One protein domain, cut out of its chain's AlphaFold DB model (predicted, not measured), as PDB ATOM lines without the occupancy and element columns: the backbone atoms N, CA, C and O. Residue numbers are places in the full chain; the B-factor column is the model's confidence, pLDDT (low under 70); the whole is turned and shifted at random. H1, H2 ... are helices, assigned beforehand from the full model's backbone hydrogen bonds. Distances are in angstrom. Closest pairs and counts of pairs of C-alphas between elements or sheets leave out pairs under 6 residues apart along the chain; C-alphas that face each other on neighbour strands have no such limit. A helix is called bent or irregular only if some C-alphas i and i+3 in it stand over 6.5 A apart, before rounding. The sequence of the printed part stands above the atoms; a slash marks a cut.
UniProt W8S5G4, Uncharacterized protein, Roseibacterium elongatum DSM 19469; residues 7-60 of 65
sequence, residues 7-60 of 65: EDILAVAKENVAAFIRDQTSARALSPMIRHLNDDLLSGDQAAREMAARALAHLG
ATOM      1  N   GLU A   7      23.675  12.446 -12.101       93.75
ATOM      2  CA  GLU A   7      22.273  12.790 -12.378       93.75
ATOM      3  C   GLU A   7      21.411  12.686 -11.117       93.75
ATOM      4  O   GLU A   7      20.641  13.601 -10.821       93.75
ATOM      5  N   ASP A   8      21.603  11.622 -10.331       92.75
ATOM      6  CA  ASP A   8      20.919  11.421  -9.052       92.75
ATOM      7  C   ASP A   8      21.189  12.590  -8.096       92.75
ATOM      8  O   ASP A   8      20.278  13.090  -7.435       92.75
ATOM      9  N   ILE A   9      22.441  13.056  -8.045       93.88
ATOM     10  CA  ILE A   9      22.852  14.193  -7.212       93.88
ATOM     11  C   ILE A   9      22.201  15.491  -7.698       93.88
ATOM     12  O   ILE A   9      21.702  16.268  -6.884       93.88
ATOM     13  N   LEU A  10      22.186  15.730  -9.010       94.88
ATOM     14  CA  LEU A  10      21.600  16.938  -9.599       94.88
ATOM     15  C   LEU A  10      20.070  16.982  -9.472       94.88
ATOM     16  O   LEU A  10      19.493  18.069  -9.460       94.88
ATOM     17  N   ALA A  11      19.415  15.829  -9.330       95.94
ATOM     18  CA  ALA A  11      17.983  15.739  -9.059       95.94
ATOM     19  C   ALA A  11      17.609  16.126  -7.613       95.94
ATOM     20  O   ALA A  11      16.440  16.398  -7.328       95.94
ATOM     21  N   VAL A  12      18.574  16.179  -6.686       94.94
ATOM     22  CA  VAL A  12      18.323  16.593  -5.300       94.94
ATOM     23  C   VAL A  12      18.025  18.092  -5.258       94.94
ATOM     24  O   VAL A  12      18.849  18.912  -5.655       94.94
ATOM     25  N   ALA A  13      16.865  18.477  -4.724       93.88
ATOM     26  CA  ALA A  13      16.542  19.888  -4.509       93.88
ATOM     27  C   ALA A  13      17.585  20.559  -3.592       93.88
ATOM     28  O   ALA A  13      18.066  19.942  -2.640       93.88
ATOM     29  N   LYS A  14      17.937  21.823  -3.856       90.88
ATOM     30  CA  LYS A  14      19.038  22.526  -3.165       90.88
ATOM     31  C   LYS A  14      18.865  22.547  -1.643       90.88
ATOM     32  O   LYS A  14      19.822  22.333  -0.906       90.88
ATOM     33  N   GLU A  15      17.641  22.742  -1.173       94.44
ATOM     34  CA  GLU A  15      17.255  22.710   0.240       94.44
ATOM     35  C   GLU A  15      17.473  21.337   0.905       94.44
ATOM     36  O   GLU A  15      17.678  21.258   2.117       94.44
ATOM     37  N   ASN A  16      17.498  20.261   0.115       95.62
ATOM     38  CA  ASN A  16      17.638  18.883   0.580       95.62
ATOM     39  C   ASN A  16      19.073  18.352   0.481       95.62
ATOM     40  O   ASN A  16      19.352  17.281   1.021       95.62
ATOM     41  N   VAL A  17      20.006  19.090  -0.132       93.81
ATOM     42  CA  VAL A  17      21.411  18.667  -0.296       93.81
ATOM     43  C   VAL A  17      22.054  18.320   1.049       93.81
ATOM     44  O   VAL A  17      22.716  17.292   1.182       93.81
ATOM     45  N   ALA A  18      21.804  19.118   2.089       94.31
ATOM     46  CA  ALA A  18      22.349  18.851   3.418       94.31
ATOM     47  C   ALA A  18      21.803  17.550   4.036       94.31
ATOM     48  O   ALA A  18      22.539  16.841   4.721       94.31
ATOM     49  N   ALA A  19      20.522  17.236   3.817       95.50
ATOM     50  CA  ALA A  19      19.925  15.978   4.267       95.50
ATOM     51  C   ALA A  19      20.494  14.796   3.481       95.50
ATOM     52  O   ALA A  19      20.984  13.845   4.083       95.50
ATOM     53  N   PHE A  20      20.563  14.927   2.159       94.81
ATOM     54  CA  PHE A  20      21.162  13.937   1.276       94.81
ATOM     55  C   PHE A  20      22.601  13.584   1.684       94.81
ATOM     56  O   PHE A  20      22.923  12.410   1.842       94.81
ATOM     57  N   ILE A  21      23.464  14.577   1.944       93.06
ATOM     58  CA  ILE A  21      24.848  14.332   2.388       93.06
ATOM     59  C   ILE A  21      24.879  13.554   3.712       93.06
ATOM     60  O   ILE A  21      25.697  12.641   3.871       93.06
ATOM     61  N   ARG A  22      23.991  13.873   4.665       95.06
ATOM     62  CA  ARG A  22      23.891  13.132   5.936       95.06
ATOM     63  C   ARG A  22      23.465  11.683   5.718       95.06
ATOM     64  O   ARG A  22      24.030  10.792   6.357       95.06
ATOM     65  N   ASP A  23      22.544  11.439   4.794       94.44
ATOM     66  CA  ASP A  23      22.076  10.093   4.462       94.44
ATOM     67  C   ASP A  23      23.191   9.273   3.802       94.44
ATOM     68  O   ASP A  23      23.476   8.157   4.241       94.44
ATOM     69  N   GLN A  24      23.922   9.853   2.840       94.06
ATOM     70  CA  GLN A  24      25.072   9.189   2.210       94.06
ATOM     71  C   GLN A  24      26.214   8.935   3.202       94.06
ATOM     72  O   GLN A  24      26.900   7.914   3.119       94.06
ATOM     73  N   THR A  25      26.415   9.833   4.169       93.31
ATOM     74  CA  THR A  25      27.393   9.637   5.252       93.31
ATOM     75  C   THR A  25      26.988   8.462   6.137       93.31
ATOM     76  O   THR A  25      27.793   7.562   6.379       93.31
ATOM     77  N   SER A  26      25.725   8.426   6.566       94.50
ATOM     78  CA  SER A  26      25.166   7.354   7.402       94.50
ATOM     79  C   SER A  26      25.212   5.999   6.691       94.50
ATOM     80  O   SER A  26      25.526   4.980   7.304       94.50
ATOM     81  N   ALA A  27      24.993   5.999   5.375       93.44
ATOM     82  CA  ALA A  27      25.086   4.824   4.517       93.44
ATOM     83  C   ALA A  27      26.531   4.416   4.160       93.44
ATOM     84  O   ALA A  27      26.720   3.427   3.452       93.44
ATOM     85  N   ARG A  28      27.556   5.155   4.619       93.50
ATOM     86  CA  ARG A  28      28.972   4.982   4.224       93.50
ATOM     87  C   ARG A  28      29.193   5.050   2.703       93.50
ATOM     88  O   ARG A  28      30.165   4.504   2.186       93.50
ATOM     89  N   ALA A  29      28.301   5.741   1.998       92.62
ATOM     90  CA  ALA A  29      28.307   5.907   0.550       92.62
ATOM     91  C   ALA A  29      28.952   7.231   0.104       92.62
ATOM     92  O   ALA A  29      29.300   7.370  -1.063       92.62
ATOM     93  N   LEU A  30      29.183   8.181   1.020       91.44
ATOM     94  CA  LEU A  30      29.742   9.493   0.676       91.44
ATOM     95  C   LEU A  30      31.128   9.396   0.014       91.44
ATOM     96  O   LEU A  30      31.316   9.911  -1.082       91.44
ATOM     97  N   SER A  31      32.098   8.714   0.634       93.00
ATOM     98  CA  SER A  31      33.442   8.568   0.049       93.00
ATOM     99  C   SER A  31      33.451   7.887  -1.325       93.00
ATOM    100  O   SER A  31      34.086   8.433  -2.228       93.00
ATOM    101  N   PRO A  32      32.793   6.727  -1.536       93.88
ATOM    102  CA  PRO A  32      32.762   6.119  -2.864       93.88
ATOM    103  C   PRO A  32      32.009   6.978  -3.890       93.88
ATOM    104  O   PRO A  32      32.434   7.018  -5.039       93.88
ATOM    105  N   MET A  33      30.972   7.719  -3.483       94.25
ATOM    106  CA  MET A  33      30.269   8.669  -4.354       94.25
ATOM    107  C   MET A  33      31.184   9.806  -4.813       94.25
ATOM    108  O   MET A  33      31.319  10.040  -6.009       94.25
ATOM    109  N   ILE A  34      31.881  10.472  -3.888       93.62
ATOM    110  CA  ILE A  34      32.823  11.546  -4.239       93.62
ATOM    111  C   ILE A  34      33.980  11.014  -5.092       93.62
ATOM    112  O   ILE A  34      34.417  11.690  -6.019       93.62
ATOM    113  N   ARG A  35      34.466   9.797  -4.817       93.94
ATOM    114  CA  ARG A  35      35.491   9.161  -5.651       93.94
ATOM    115  C   ARG A  35      35.010   8.984  -7.088       93.94
ATOM    116  O   ARG A  35      35.733   9.369  -7.994       93.94
ATOM    117  N   HIS A  36      33.798   8.469  -7.271       93.06
ATOM    118  CA  HIS A  36      33.216   8.275  -8.593       93.06
ATOM    119  C   HIS A  36      33.085   9.597  -9.364       93.06
ATOM    120  O   HIS A  36      33.520   9.673 -10.506       93.06
ATOM    121  N   LEU A  37      32.610  10.664  -8.710       93.81
ATOM    122  CA  LEU A  37      32.556  12.001  -9.314       93.81
ATOM    123  C   LEU A  37      33.942  12.518  -9.712       93.81
ATOM    124  O   LEU A  37      34.095  13.129 -10.761       93.81
ATOM    125  N   ASN A  38      34.964  12.288  -8.888       93.38
ATOM    126  CA  ASN A  38      36.323  12.701  -9.227       93.38
ATOM    127  C   ASN A  38      36.898  11.893 -10.398       93.38
ATOM    128  O   ASN A  38      37.594  12.465 -11.234       93.38
ATOM    129  N   ASP A  39      36.606  10.594 -10.473       94.25
ATOM    130  CA  ASP A  39      37.014   9.747 -11.597       94.25
ATOM    131  C   ASP A  39      36.361  10.239 -12.906       94.25
ATOM    132  O   ASP A  39      37.046  10.360 -13.922       94.25
ATOM    133  N   ASP A  40      35.081  10.628 -12.862       93.19
ATOM    134  CA  ASP A  40      34.360  11.229 -13.992       93.19
ATOM    135  C   ASP A  40      34.914  12.617 -14.360       93.19
ATOM    136  O   ASP A  40      35.084  12.930 -15.540       93.19
ATOM    137  N   LEU A  41      35.261  13.441 -13.364       91.75
ATOM    138  CA  LEU A  41      35.853  14.771 -13.557       91.75
ATOM    139  C   LEU A  41      37.226  14.705 -14.242       91.75
ATOM    140  O   LEU A  41      37.571  15.576 -15.041       91.75
ATOM    141  N   LEU A  42      38.013  13.681 -13.913       91.94
ATOM    142  CA  LEU A  42      39.331  13.426 -14.493       91.94
ATOM    143  C   LEU A  42      39.267  12.563 -15.758       91.94
ATOM    144  O   LEU A  42      40.303  12.308 -16.378       91.94
ATOM    145  N   SER A  43      38.075  12.105 -16.143       88.94
ATOM    146  CA  SER A  43      37.896  11.307 -17.345       88.94
ATOM    147  C   SER A  43      38.166  12.138 -18.607       88.94
ATOM    148  O   SER A  43      38.050  13.364 -18.629       88.94
ATOM    149  N   GLY A  44      38.527  11.454 -19.695       87.06
ATOM    150  CA  GLY A  44      38.639  12.075 -21.017       87.06
ATOM    151  C   GLY A  44      37.286  12.361 -21.680       87.06
ATOM    152  O   GLY A  44      37.265  12.897 -22.787       87.06
ATOM    153  N   ASP A  45      36.174  11.985 -21.041       94.00
ATOM    154  CA  ASP A  45      34.828  12.244 -21.535       94.00
ATOM    155  C   ASP A  45      34.359  13.620 -21.054       94.00
ATOM    156  O   ASP A  45      34.111  13.859 -19.870       94.00
ATOM    157  N   GLN A  46      34.224  14.536 -22.011       92.88
ATOM    158  CA  GLN A  46      33.798  15.905 -21.756       92.88
ATOM    159  C   GLN A  46      32.414  15.972 -21.090       92.88
ATOM    160  O   GLN A  46      32.206  16.806 -20.209       92.88
ATOM    161  N   ALA A  47      31.479  15.099 -21.475       93.25
ATOM    162  CA  ALA A  47      30.131  15.109 -20.920       93.25
ATOM    163  C   ALA A  47      30.133  14.630 -19.463       93.25
ATOM    164  O   ALA A  47      29.565  15.297 -18.594       93.25
ATOM    165  N   ALA A  48      30.823  13.521 -19.180       92.19
ATOM    166  CA  ALA A  48      30.975  13.001 -17.821       92.19
ATOM    167  C   ALA A  48      31.654  14.027 -16.904       92.19
ATOM    168  O   ALA A  48      31.162  14.314 -15.809       92.19
ATOM    169  N   ARG A  49      32.719  14.670 -17.396       94.19
ATOM    170  CA  ARG A  49      33.433  15.722 -16.674       94.19
ATOM    171  C   ARG A  49      32.534  16.903 -16.311       94.19
ATOM    172  O   ARG A  49      32.559  17.366 -15.172       94.19
ATOM    173  N   GLU A  50      31.740  17.406 -17.255       94.06
ATOM    174  CA  GLU A  50      30.830  18.528 -16.999       94.06
ATOM    175  C   GLU A  50      29.735  18.175 -15.991       94.06
ATOM    176  O   GLU A  50      29.399  18.994 -15.131       94.06
ATOM    177  N   MET A  51      29.183  16.962 -16.070       94.56
ATOM    178  CA  MET A  51      28.176  16.506 -15.112       94.56
ATOM    179  C   MET A  51      28.758  16.359 -13.710       94.56
ATOM    180  O   MET A  51      28.157  16.850 -12.752       94.56
ATOM    181  N   ALA A  52      29.946  15.769 -13.592       94.44
ATOM    182  CA  ALA A  52      30.636  15.624 -12.320       94.44
ATOM    183  C   ALA A  52      30.969  16.980 -11.684       94.44
ATOM    184  O   ALA A  52      30.709  17.184 -10.498       94.44
ATOM    185  N   ALA A  53      31.459  17.942 -12.474       93.75
ATOM    186  CA  ALA A  53      31.721  19.304 -12.007       93.75
ATOM    187  C   ALA A  53      30.451  19.970 -11.453       93.75
ATOM    188  O   ALA A  53      30.460  20.542 -10.361       93.75
ATOM    189  N   ARG A  54      29.328  19.851 -12.172       94.31
ATOM    190  CA  ARG A  54      28.034  20.389 -11.723       94.31
ATOM    191  C   ARG A  54      27.539  19.698 -10.458       94.31
ATOM    192  O   ARG A  54      27.061  20.384  -9.559       94.31
ATOM    193  N   ALA A  55      27.658  18.375 -10.370       94.88
ATOM    194  CA  ALA A  55      27.257  17.611  -9.193       94.88
ATOM    195  C   ALA A  55      28.090  18.002  -7.959       94.88
ATOM    196  O   ALA A  55      27.529  18.264  -6.897       94.88
ATOM    197  N   LEU A  56      29.413  18.134  -8.101       93.94
ATOM    198  CA  LEU A  56      30.302  18.594  -7.029       93.94
ATOM    199  C   LEU A  56      29.959  20.019  -6.573       93.94
ATOM    200  O   LEU A  56      29.814  20.258  -5.372       93.94
ATOM    201  N   ALA A  57      29.738  20.940  -7.514       93.44
ATOM    202  CA  ALA A  57      29.311  22.302  -7.207       93.44
ATOM    203  C   ALA A  57      27.943  22.336  -6.504       93.44
ATOM    204  O   ALA A  57      27.748  23.101  -5.559       93.44
ATOM    205  N   HIS A  58      27.004  21.480  -6.923       93.25
ATOM    206  CA  HIS A  58      25.677  21.347  -6.311       93.25
ATOM    207  C   HIS A  58      25.743  20.840  -4.867       93.25
ATOM    208  O   HIS A  58      24.985  21.292  -4.012       93.25
ATOM    209  N   LEU A  59      26.705  19.966  -4.571       92.12
ATOM    210  CA  LEU A  59      27.020  19.514  -3.215       92.12
ATOM    211  C   LEU A  59      27.775  20.567  -2.378       92.12
ATOM    212  O   LEU A  59      27.988  20.358  -1.184       92.12
ATOM    213  N   GLY A  60      28.174  21.692  -2.976       90.50
ATOM    214  CA  GLY A  60      28.924  22.761  -2.313       90.50
ATOM    215  C   GLY A  60      30.441  22.555  -2.290       90.50
ATOM    216  O   GLY A  60      31.144  23.309  -1.616       90.50
TER     217      GLY A  60
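Overview. This is residues 7 to 60 of the 65 residues of an uncharacterized protein of Roseibacterium elongatum DSM 19469 (UniProt W8S5G4). H4 and H3 form a helical hairpin, H2 crosses its open end, and the short H1 packs on H4. The 54 printed residues hold four named helices, H1 to H4 in chain order, and no named strand: all helix. The whole is compact, with a radius of gyration of the C-alphas of 11.1 A and spans of 31 by 21 by 15 A.

Along the chain. H4, residues 46 to 58, is 18.3 A long and ends at C-alpha 58 (25.677, 21.347, -6.311). H3 is residues 30 to 41, 16.4 A. H2, residues 14 to 26, 19.5 A, is irregular: C-alphas 15 and 18 are 7.1 A apart. H1, residues 7 to 10, 5.0 A, begins at C-alpha 7 (22.273, 12.790, -12.378).

Arrangement. H4 touches H3, closest C-alphas Leu 41 and Arg 49 at 4.1 A, at a steep tilt of 39 degrees, opposite ways. H4 touches H1, closest C-alphas Leu 10 and Ala 55 at 5.7 A. H2 is close to but not clearly touching H3, closest C-alphas Gln 24 and Leu 30 at 4.9 A, and H4, closest C-alphas Lys 14 and His 58 at 7.4 A, about perpendicular at 85 degrees. H1 and H3 are apart. Every O i to N i+4 pair is within hydrogen-bond range in H3 and H4, and 7 of 9 in H2; H1 is too short for one.

Size, cuts and confidence. C-alphas Glu 15 and Gly 44, the farthest apart, are 32.0 A apart. The printed part has no cut, its three links are tight, and no printed residue is under 70 in pLDDT.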